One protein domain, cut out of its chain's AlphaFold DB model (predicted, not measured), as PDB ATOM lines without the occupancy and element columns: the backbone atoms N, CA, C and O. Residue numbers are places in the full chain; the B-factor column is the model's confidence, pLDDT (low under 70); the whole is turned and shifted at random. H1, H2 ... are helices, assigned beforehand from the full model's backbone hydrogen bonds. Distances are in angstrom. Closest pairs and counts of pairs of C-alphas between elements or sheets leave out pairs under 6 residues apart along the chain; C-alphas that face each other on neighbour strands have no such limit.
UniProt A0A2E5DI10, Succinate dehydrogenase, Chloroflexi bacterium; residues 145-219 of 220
ATOM      1  N   GLY A 145      36.961  17.398  28.275       91.31
ATOM      2  CA  GLY A 145      37.969  18.252  27.637       91.31
ATOM      3  C   GLY A 145      38.532  17.695  26.323       91.31
ATOM      4  O   GLY A 145      38.303  18.305  25.270       91.31
ATOM      5  N   PRO A 146      39.200  16.525  26.333       91.81
ATOM      6  CA  PRO A 146      39.792  15.964  25.119       91.81
ATOM      7  C   PRO A 146      38.713  15.562  24.107       91.81
ATOM      8  O   PRO A 146      38.860  15.787  22.905       91.81
ATOM      9  N   ARG A 147      37.559  15.062  24.579       92.25
ATOM     10  CA  ARG A 147      36.402  14.764  23.719       92.25
ATOM     11  C   ARG A 147      35.868  16.002  23.010       92.25
ATOM     12  O   ARG A 147      35.533  15.914  21.833       92.25
ATOM     13  N   HIS A 148      35.797  17.137  23.700       93.12
ATOM     14  CA  HIS A 148      35.366  18.402  23.119       93.12
ATOM     15  C   HIS A 148      36.353  18.887  22.059       93.12
ATOM     16  O   HIS A 148      35.932  19.237  20.958       93.12
ATOM     17  N   ALA A 149      37.656  18.846  22.354       93.06
ATOM     18  CA  ALA A 149      38.701  19.223  21.406       93.06
ATOM     19  C   ALA A 149      38.645  18.359  20.134       93.06
ATOM     20  O   ALA A 149      38.591  18.881  19.020       93.06
ATOM     21  N   ASN A 150      38.545  17.037  20.288       92.94
ATOM     22  CA  ASN A 150      38.426  16.111  19.163       92.94
ATOM     23  C   ASN A 150      37.115  16.290  18.391       92.94
ATOM     24  O   ASN A 150      37.104  16.268  17.157       92.94
ATOM     25  N   ALA A 151      36.001  16.512  19.092       93.38
ATOM     26  CA  ALA A 151      34.716  16.795  18.470       93.38
ATOM     27  C   ALA A 151      34.782  18.076  17.632       93.38
ATOM     28  O   ALA A 151      34.420  18.032  16.455       93.38
ATOM     29  N   PHE A 152      35.304  19.165  18.195       93.62
ATOM     30  CA  PHE A 152      35.494  20.442  17.512       93.62
ATOM     31  C   PHE A 152      36.302  20.260  16.225       93.62
ATOM     32  O   PHE A 152      35.817  20.581  15.138       93.62
ATOM     33  N   THR A 153      37.485  19.647  16.322       91.94
ATOM     34  CA  THR A 153      38.366  19.415  15.172       91.94
ATOM     35  C   THR A 153      37.696  18.538  14.114       91.94
ATOM     36  O   THR A 153      37.743  18.858  12.926       91.94
ATOM     37  N   SER A 154      36.995  17.471  14.520       91.88
ATOM     38  CA  SER A 154      36.293  16.577  13.587       91.88
ATOM     39  C   SER A 154      35.168  17.278  12.822       91.88
ATOM     40  O   SER A 154      34.987  17.040  11.625       91.88
ATOM     41  N   LEU A 155      34.431  18.168  13.494       91.25
ATOM     42  CA  LEU A 155      33.335  18.921  12.897       91.25
ATOM     43  C   LEU A 155      33.879  19.919  11.885       91.25
ATOM     44  O   LEU A 155      33.493  19.852  10.717       91.25
ATOM     45  N   VAL A 156      34.857  20.734  12.288       91.50
ATOM     46  CA  VAL A 156      35.517  21.698  11.397       91.50
ATOM     47  C   VAL A 156      36.135  20.984  10.193       91.50
ATOM     48  O   VAL A 156      35.919  21.411   9.063       91.50
ATOM     49  N   LYS A 157      36.809  19.844  10.380       90.75
ATOM     50  CA  LYS A 157      37.354  19.040   9.272       90.75
ATOM     51  C   LYS A 157      36.273  18.560   8.296       90.75
ATOM     52  O   LYS A 157      36.528  18.464   7.094       90.75
ATOM     53  N   SER A 158      35.077  18.231   8.787       88.19
ATOM     54  CA  SER A 158      34.009  17.648   7.967       88.19
ATOM     55  C   SER A 158      33.252  18.672   7.109       88.19
ATOM     56  O   SER A 158      33.056  18.436   5.912       88.19
ATOM     57  N   SER A 159      32.852  19.797   7.705       86.75
ATOM     58  CA  SER A 159      31.944  20.802   7.129       86.75
ATOM     59  C   SER A 159      32.621  22.154   6.888       86.75
ATOM     60  O   SER A 159      32.100  22.978   6.137       86.75
ATOM     61  N   GLY A 160      33.771  22.410   7.515       88.44
ATOM     62  CA  GLY A 160      34.421  23.722   7.556       88.44
ATOM     63  C   GLY A 160      33.708  24.761   8.419       88.44
ATOM     64  O   GLY A 160      34.173  25.891   8.500       88.44
ATOM     65  N   ILE A 161      32.600  24.385   9.058       87.06
ATOM     66  CA  ILE A 161      31.815  25.216   9.973       87.06
ATOM     67  C   ILE A 161      31.527  24.383  11.216       87.06
ATOM     68  O   ILE A 161      31.203  23.197  11.116       87.06
ATOM     69  N   LEU A 162      31.641  24.999  12.386       89.44
ATOM     70  CA  LEU A 162      31.296  24.345  13.636       89.44
ATOM     71  C   LEU A 162      29.781  24.128  13.716       89.44
ATOM     72  O   LEU A 162      29.009  25.048  13.485       89.44
ATOM     73  N   ASN A 163      29.361  22.908  14.047       89.50
ATOM     74  CA  ASN A 163      27.975  22.620  14.406       89.50
ATOM     75  C   ASN A 163      27.895  22.513  15.930       89.50
ATOM     76  O   ASN A 163      28.319  21.504  16.495       89.50
ATOM     77  N   GLU A 164      27.382  23.545  16.594       88.94
ATOM     78  CA  GLU A 164      27.358  23.635  18.056       88.94
ATOM     79  C   GLU A 164      26.475  22.545  18.680       88.94
ATOM     80  O   GLU A 164      26.845  21.949  19.693       88.94
ATOM     81  N   THR A 165      25.350  22.205  18.040       88.19
ATOM     82  CA  THR A 165      24.462  21.122  18.497       88.19
ATOM     83  C   THR A 165      25.201  19.785  18.502       88.19
ATOM     84  O   THR A 165      25.219  19.063  19.500       88.19
ATOM     85  N   LEU A 166      25.862  19.456  17.391       89.75
ATOM     86  CA  LEU A 166      26.597  18.204  17.255       89.75
ATOM     87  C   LEU A 166      27.866  18.186  18.116       89.75
ATOM     88  O   LEU A 166      28.274  17.119  18.576       89.75
ATOM     89  N   LEU A 167      28.470  19.350  18.370       92.06
ATOM     90  CA  LEU A 167      29.595  19.503  19.289       92.06
ATOM     91  C   LEU A 167      29.199  19.098  20.707       92.06
ATOM     92  O   LEU A 167      29.903  18.294  21.320       92.06
ATOM     93  N   ILE A 168      28.062  19.593  21.206       90.31
ATOM     94  CA  ILE A 168      27.536  19.232  22.529       90.31
ATOM     95  C   ILE A 168      27.297  17.721  22.609       90.31
ATOM     96  O   ILE A 168      27.796  17.071  23.529       90.31
ATOM     97  N   LEU A 169      26.613  17.143  21.615       90.62
ATOM     98  CA  LEU A 169      26.309  15.707  21.577       90.62
ATOM     99  C   LEU A 169      27.572  14.836  21.536       90.62
ATOM    100  O   LEU A 169      27.683  13.867  22.285       90.62
ATOM    101  N   LYS A 170      28.563  15.187  20.708       91.31
ATOM    102  CA  LYS A 170      29.846  14.464  20.646       91.31
ATOM    103  C   LYS A 170      30.650  14.605  21.944       91.31
ATOM    104  O   LYS A 170      31.255  13.627  22.393       91.31
ATOM    105  N   THR A 171      30.609  15.783  22.569       92.25
ATOM    106  CA  THR A 171      31.306  16.070  23.833       92.25
ATOM    107  C   THR A 171      30.708  15.278  24.994       92.25
ATOM    108  O   THR A 171      31.418  14.515  25.642       92.25
ATOM    109  N   LYS A 172      29.399  15.420  25.243       91.00
ATOM    110  CA  LYS A 172      28.705  14.785  26.376       91.00
ATOM    111  C   LYS A 172      28.388  13.307  26.137       91.00
ATOM    112  O   LYS A 172      28.314  12.528  27.084       91.00
ATOM    113  N   GLY A 173      28.319  12.898  24.873       90.62
ATOM    114  CA  GLY A 173      27.974  11.549  24.432       90.62
ATOM    115  C   GLY A 173      26.511  11.451  24.020       90.62
ATOM    116  O   GLY A 173      25.625  11.881  24.748       90.62
ATOM    117  N   PHE A 174      26.269  10.829  22.866       87.06
ATOM    118  CA  PHE A 174      24.928  10.664  22.296       87.06
ATOM    119  C   PHE A 174      23.966   9.896  23.210       87.06
ATOM    120  O   PHE A 174      22.772  10.163  23.200       87.06
ATOM    121  N   PHE A 175      24.492   8.972  24.017       88.62
ATOM    122  CA  PHE A 175      23.706   8.109  24.901       88.62
ATOM    123  C   PHE A 175      23.693   8.572  26.366       88.62
ATOM    124  O   PHE A 175      23.099   7.912  27.212       88.62
ATOM    125  N   ASN A 176      24.327   9.702  26.694       90.69
ATOM    126  CA  ASN A 176      24.361  10.215  28.064       90.69
ATOM    127  C   ASN A 176      23.101  11.040  28.372       90.69
ATOM    128  O   ASN A 176      23.147  12.264  28.490       90.69
ATOM    129  N   ILE A 177      21.957  10.355  28.459       90.12
ATOM    130  CA  ILE A 177      20.627  10.973  28.577       90.12
ATOM    131  C   ILE A 177      20.546  11.904  29.793       90.12
ATOM    132  O   ILE A 177      20.003  12.999  29.684       90.12
ATOM    133  N   ILE A 178      21.134  11.510  30.927       91.62
ATOM    134  CA  ILE A 178      21.113  12.298  32.168       91.62
ATOM    135  C   ILE A 178      21.766  13.669  31.953       91.62
ATOM    136  O   ILE A 178      21.170  14.698  32.266       91.62
ATOM    137  N   GLU A 179      22.973  13.706  31.385       89.06
ATOM    138  CA  GLU A 179      23.670  14.970  31.116       89.06
ATOM    139  C   GLU A 179      22.974  15.805  30.039       89.06
ATOM    140  O   GLU A 179      22.964  17.032  30.123       89.06
ATOM    141  N   LEU A 180      22.355  15.165  29.044       90.31
ATOM    142  CA  LEU A 180      21.595  15.869  28.012       90.31
ATOM    143  C   LEU A 180      20.319  16.512  28.576       90.31
ATOM    144  O   LEU A 180      20.003  17.643  28.211       90.31
ATOM    145  N   ILE A 181      19.627  15.850  29.508       92.50
ATOM    146  CA  ILE A 181      18.461  16.416  30.205       92.50
ATOM    147  C   ILE A 181      18.863  17.652  31.020       92.50
ATOM    148  O   ILE A 181      18.140  18.646  31.001       92.50
ATOM    149  N   LYS A 182      20.036  17.651  31.670       92.50
ATOM    150  CA  LYS A 182      20.538  18.833  32.404       92.50
ATOM    151  C   LYS A 182      20.728  20.065  31.511       92.50
ATOM    152  O   LYS A 182      20.661  21.186  32.003       92.50
ATOM    153  N   LEU A 183      20.941  19.879  30.207       89.81
ATOM    154  CA  LEU A 183      21.077  20.969  29.236       89.81
ATOM    155  C   LEU A 183      19.733  21.455  28.671       89.81
ATOM    156  O   LEU A 183      19.695  22.476  27.983       89.81
ATOM    157  N   LEU A 184      18.626  20.768  28.964       90.75
ATOM    158  CA  LEU A 184      17.304  21.108  28.441       90.75
ATOM    159  C   LEU A 184      16.842  22.530  28.819       90.75
ATOM    160  O   LEU A 184      16.358  23.223  27.924       90.75
ATOM    161  N   PRO A 185      17.030  23.029  30.062       93.38
ATOM    162  CA  PRO A 185      16.652  24.402  30.406       93.38
ATOM    163  C   PRO A 185      17.382  25.444  29.551       93.38
ATOM    164  O   PRO A 185      16.764  26.385  29.056       93.38
ATOM    165  N   LEU A 186      18.681  25.235  29.306       90.12
ATOM    166  CA  LEU A 186      19.481  26.095  28.430       90.12
ATOM    167  C   LEU A 186      18.989  26.021  26.980       90.12
ATOM    168  O   LEU A 186      18.870  27.050  26.320       90.12
ATOM    169  N   ALA A 187      18.672  24.821  26.489       89.06
ATOM    170  CA  ALA A 187      18.144  24.633  25.142       89.06
ATOM    171  C   ALA A 187      16.785  25.329  24.950       89.06
ATOM    172  O   ALA A 187      16.565  25.968  23.920       89.06
ATOM    173  N   ILE A 188      15.897  25.259  25.951       91.75
ATOM    174  CA  ILE A 188      14.607  25.963  25.954       91.75
ATOM    175  C   ILE A 188      14.835  27.478  25.967       91.75
ATOM    176  O   ILE A 188      14.271  28.181  25.133       91.75
ATOM    177  N   ALA A 189      15.699  27.986  26.851       92.75
ATOM    178  CA  ALA A 189      16.015  29.412  26.913       92.75
ATOM    179  C   ALA A 189      16.596  29.931  25.586       92.75
ATOM    180  O   ALA A 189      16.167  30.966  25.078       92.75
ATOM    181  N   ALA A 190      17.518  29.181  24.973       91.00
ATOM    182  CA  ALA A 190      18.082  29.507  23.666       91.00
ATOM    183  C   ALA A 190      17.020  29.490  22.553       91.00
ATOM    184  O   ALA A 190      17.028  30.364  21.689       91.00
ATOM    185  N   GLN A 191      16.088  28.533  22.583       90.88
ATOM    186  CA  GLN A 191      14.968  28.458  21.641       90.88
ATOM    187  C   GLN A 191      14.027  29.659  21.771       90.88
ATOM    188  O   GLN A 191      13.665  30.249  20.754       90.88
ATOM    189  N   LEU A 192      13.642  30.021  22.997       94.75
ATOM    190  CA  LEU A 192      12.770  31.165  23.272       94.75
ATOM    191  C   LEU A 192      13.434  32.488  22.874       94.75
ATOM    192  O   LEU A 192      12.777  33.369  22.333       94.75
ATOM    193  N   ALA A 193      14.748  32.601  23.067       94.12
ATOM    194  CA  ALA A 193      15.529  33.759  22.640       94.12
ATOM    195  C   ALA A 193      15.807  33.802  21.122       94.12
ATOM    196  O   ALA A 193      16.490  34.715  20.663       94.12
ATOM    197  N   GLY A 194      15.362  32.805  20.344       89.50
ATOM    198  CA  GLY A 194      15.676  32.694  18.915       89.50
ATOM    199  C   GLY A 194      17.163  32.445  18.616       89.50
ATOM    200  O   GLY A 194      17.597  32.600  17.481       89.50
ATOM    201  N   LYS A 195      17.951  32.044  19.621       87.75
ATOM    202  CA  LYS A 195      19.403  31.793  19.548       87.75
ATOM    203  C   LYS A 195      19.738  30.304  19.431       87.75
ATOM    204  O   LYS A 195      20.833  29.875  19.792       87.75
ATOM    205  N   ARG A 196      18.786  29.488  18.979       82.44
ATOM    206  CA  ARG A 196      19.001  28.052  18.796       82.44
ATOM    207  C   ARG A 196      19.996  27.819  17.652       82.44
ATOM    208  O   ARG A 196      19.741  28.295  16.546       82.44
ATOM    209  N   PRO A 197      21.073  27.047  17.875       77.69
ATOM    210  CA  PRO A 197      21.985  26.688  16.803       77.69
ATOM    211  C   PRO A 197      21.269  25.884  15.705       77.69
ATOM    212  O   PRO A 197      20.353  25.105  16.003       77.69
ATOM    213  N   PRO A 198      21.677  26.030  14.435       73.81
ATOM    214  CA  PRO A 198      21.109  25.251  13.346       73.81
ATOM    215  C   PRO A 198      21.360  23.752  13.564       73.81
ATOM    216  O   PRO A 198      22.447  23.323  13.947       73.81
ATOM    217  N   PHE A 199      20.336  22.934  13.310       68.69
ATOM    218  CA  PHE A 199      20.422  21.475  13.474       68.69
ATOM    219  C   PHE A 199      21.257  20.847  12.358       68.69
ATOM    220  O   PHE A 199      22.094  19.976  12.597       68.69
ATOM    221  N   LEU A 200      21.063  21.346  11.139       66.81
ATOM    222  CA  LEU A 200      21.840  20.999   9.961       66.81
ATOM    223  C   LEU A 200      22.810  22.145   9.686       66.81
ATOM    224  O   LEU A 200      22.395  23.248   9.336       66.81
ATOM    225  N   SER A 201      24.107  21.900   9.864       66.56
ATOM    226  CA  SER A 201      25.122  22.900   9.537       66.56
ATOM    227  C   SER A 201      25.319  22.969   8.028       66.56
ATOM    228  O   SER A 201      25.515  21.940   7.374       66.56
ATOM    229  N   HIS A 202      25.362  24.181   7.487       72.62
ATOM    230  CA  HIS A 202      25.870  24.398   6.139       72.62
ATOM    231  C   HIS A 202      27.349  23.996   6.062       72.62
ATOM    232  O   HIS A 202      28.094  24.104   7.034       72.62
ATOM    233  N   SER A 203      27.772  23.504   4.899       82.06
ATOM    234  CA  SER A 203      29.178  23.215   4.623       82.06
ATOM    235  C   SER A 203      29.758  24.319   3.752       82.06
ATOM    236  O   SER A 203      29.086  24.811   2.844       82.06
ATOM    237  N   ILE A 204      31.028  24.664   3.963       88.06
ATOM    238  CA  ILE A 204      31.728  25.588   3.064       88.06
ATOM    239  C   ILE A 204      31.833  24.993   1.652       88.06
ATOM    240  O   ILE A 204      32.021  23.781   1.494       88.06
ATOM    241  N   LYS A 205      31.775  25.848   0.620       84.19
ATOM    242  CA  LYS A 205      31.874  25.434  -0.795       84.19
ATOM    243  C   LYS A 205      33.168  24.659  -1.102       84.19
ATOM    244  O   LYS A 205      33.140  23.710  -1.870       84.19
ATOM    245  N   ASN A 206      34.284  25.015  -0.458       85.75
ATOM    246  CA  ASN A 206      35.617  24.448  -0.715       85.75
ATOM    247  C   ASN A 206      36.085  23.442   0.358       85.75
ATOM    248  O   ASN A 206      37.270  23.407   0.702       85.75
ATOM    249  N   LYS A 207      35.181  22.622   0.909       87.06
ATOM    250  CA  LYS A 207      35.496  21.696   2.019       87.06
ATOM    251  C   LYS A 207      36.622  20.702   1.710       87.06
ATOM    252  O   LYS A 207      37.348  20.298   2.613       87.06
ATOM    253  N   ASP A 208      36.820  20.334   0.446       87.94
ATOM    254  CA  ASP A 208      37.860  19.372   0.067       87.94
ATOM    255  C   ASP A 208      39.270  19.958   0.193       87.94
ATOM    256  O   ASP A 208      40.196  19.256   0.603       87.94
ATOM    257  N   LYS A 209      39.434  21.271  -0.041       89.56
ATOM    258  CA  LYS A 209      40.700  21.969   0.242       89.56
ATOM    259  C   LYS A 209      41.022  21.919   1.734       89.56
ATOM    260  O   LYS A 209      42.156  21.621   2.096       89.56
ATOM    261  N   LEU A 210      40.020  22.134   2.588       89.94
ATOM    262  CA  LEU A 210      40.180  22.043   4.039       89.94
ATOM    263  C   LEU A 210      40.567  20.626   4.474       89.94
ATOM    264  O   LEU A 210      41.544  20.448   5.196       89.94
ATOM    265  N   LYS A 211      39.873  19.599   3.971       89.38
ATOM    266  CA  LYS A 211      40.231  18.196   4.234       89.38
ATOM    267  C   LYS A 211      41.666  17.877   3.818       89.38
ATOM    268  O   LYS A 211      42.342  17.128   4.518       89.38
ATOM    269  N   ASN A 212      42.143  18.445   2.711       90.81
ATOM    270  CA  ASN A 212      43.527  18.276   2.269       90.81
ATOM    271  C   ASN A 212      44.536  18.955   3.203       90.81
ATOM    272  O   ASN A 212      45.611  18.400   3.407       90.81
ATOM    273  N   ILE A 213      44.200  20.106   3.797       91.12
ATOM    274  CA  ILE A 213      45.031  20.743   4.834       91.12
ATOM    275  C   ILE A 213      45.154  19.808   6.041       91.12
ATOM    276  O   ILE A 213      46.269  19.475   6.430       91.12
ATOM    277  N   PHE A 214      44.033  19.296   6.560       90.12
ATOM    278  CA  PHE A 214      44.055  18.333   7.668       90.12
ATOM    279  C   PHE A 214      44.868  17.075   7.334       90.12
ATOM    280  O   PHE A 214      45.709  16.673   8.127       90.12
ATOM    281  N   LYS A 215      44.704  16.502   6.133       89.88
ATOM    282  CA  LYS A 215      45.501  15.345   5.681       89.88
ATOM    283  C   LYS A 215      47.006  15.623   5.624       89.88
ATOM    284  O   LYS A 215      47.783  14.687   5.757       89.88
ATOM    285  N   LYS A 216      47.424  16.860   5.339       91.00
ATOM    286  CA  LYS A 216      48.845  17.238   5.338       91.00
ATOM    287  C   LYS A 216      49.386  17.397   6.757       91.00
ATOM    288  O   LYS A 216      50.528  17.028   6.985       91.00
ATOM    289  N   LEU A 217      48.577  17.932   7.672       87.12
ATOM    290  CA  LEU A 217      48.948  18.097   9.078       87.12
ATOM    291  C   LEU A 217      49.041  16.752   9.806       87.12
ATOM    292  O   LEU A 217      49.986  16.546  10.541       87.12
ATOM    293  N   GLU A 218      48.127  15.819   9.536       82.56
ATOM    294  CA  GLU A 218      48.109  14.473  10.144       82.56
ATOM    295  C   GLU A 218      49.201  13.523   9.608       82.56
ATOM    296  O   GLU A 218      49.317  12.399  10.083       82.56
ATOM    297  N   LYS A 219      49.943  13.927   8.569       77.81
ATOM    298  CA  LYS A 219      51.057  13.151   7.991       77.81
ATOM    299  C   LYS A 219      52.432  13.574   8.516       77.81
ATOM    300  O   LYS A 219      53.410  12.916   8.167       77.81
TER     301      LYS A 219
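AT A GLANCE: This is residues 145 to 219 of the 220 residues of the protein "Succinate dehydrogenase" of Chloroflexi bacterium (UniProt A0A2E5DI10). A loose, elongated chain of helices has the hairpin of H1 and H2 in its middle, H5 at one end and H3 with H4 at the other; a long link, residues 193 to 206, runs back from H4 to H5. The printed part has 75 residues, is all helix with five named helices, H1 to H5 in order, and no named strand. The radius of gyration of the C-alphas is 14.5 A, the spans 41 by 26 by 16 A.

IN THESE COORDINATES: H1, residues 145 to 159, is 21.5 A long from C-alpha 145 at (37.969, 18.252, 27.637). H2 is residues 164 to 172, H3 177 to 182, H4 184 to 192. H5, residues 207 to 217, 15.6 A long, ends at C-alpha 217 (48.948, 18.097, 9.078).

HOW THE PARTS SIT: H1 and H2, a helical hairpin, touch; their closest C-alphas, His 148 and Thr 171, are 4.7 A apart, and their tilt of 37 degrees, opposite ways, is only just steep. With residues 157 to 159 alone, H1 touches H5, closest C-alphas Lys 157 and Lys 211, 5.9 A. H2 and H3 only just touch, with 3 pairs of C-alphas within 8 A, the closest Lys 172 and Glu 179, 6.9 A. H3 and H4 meet only through their link. Every O i to N i+4 pair in H1 to H5 is within hydrogen-bond range.

THE WHOLE: The farthest C-alphas, Leu 192 and Lys 219, are 45.0 A apart. The printed part has no cut; residues 189 to 194 stand free, and pLDDT is under 70 at residues 199 to 201.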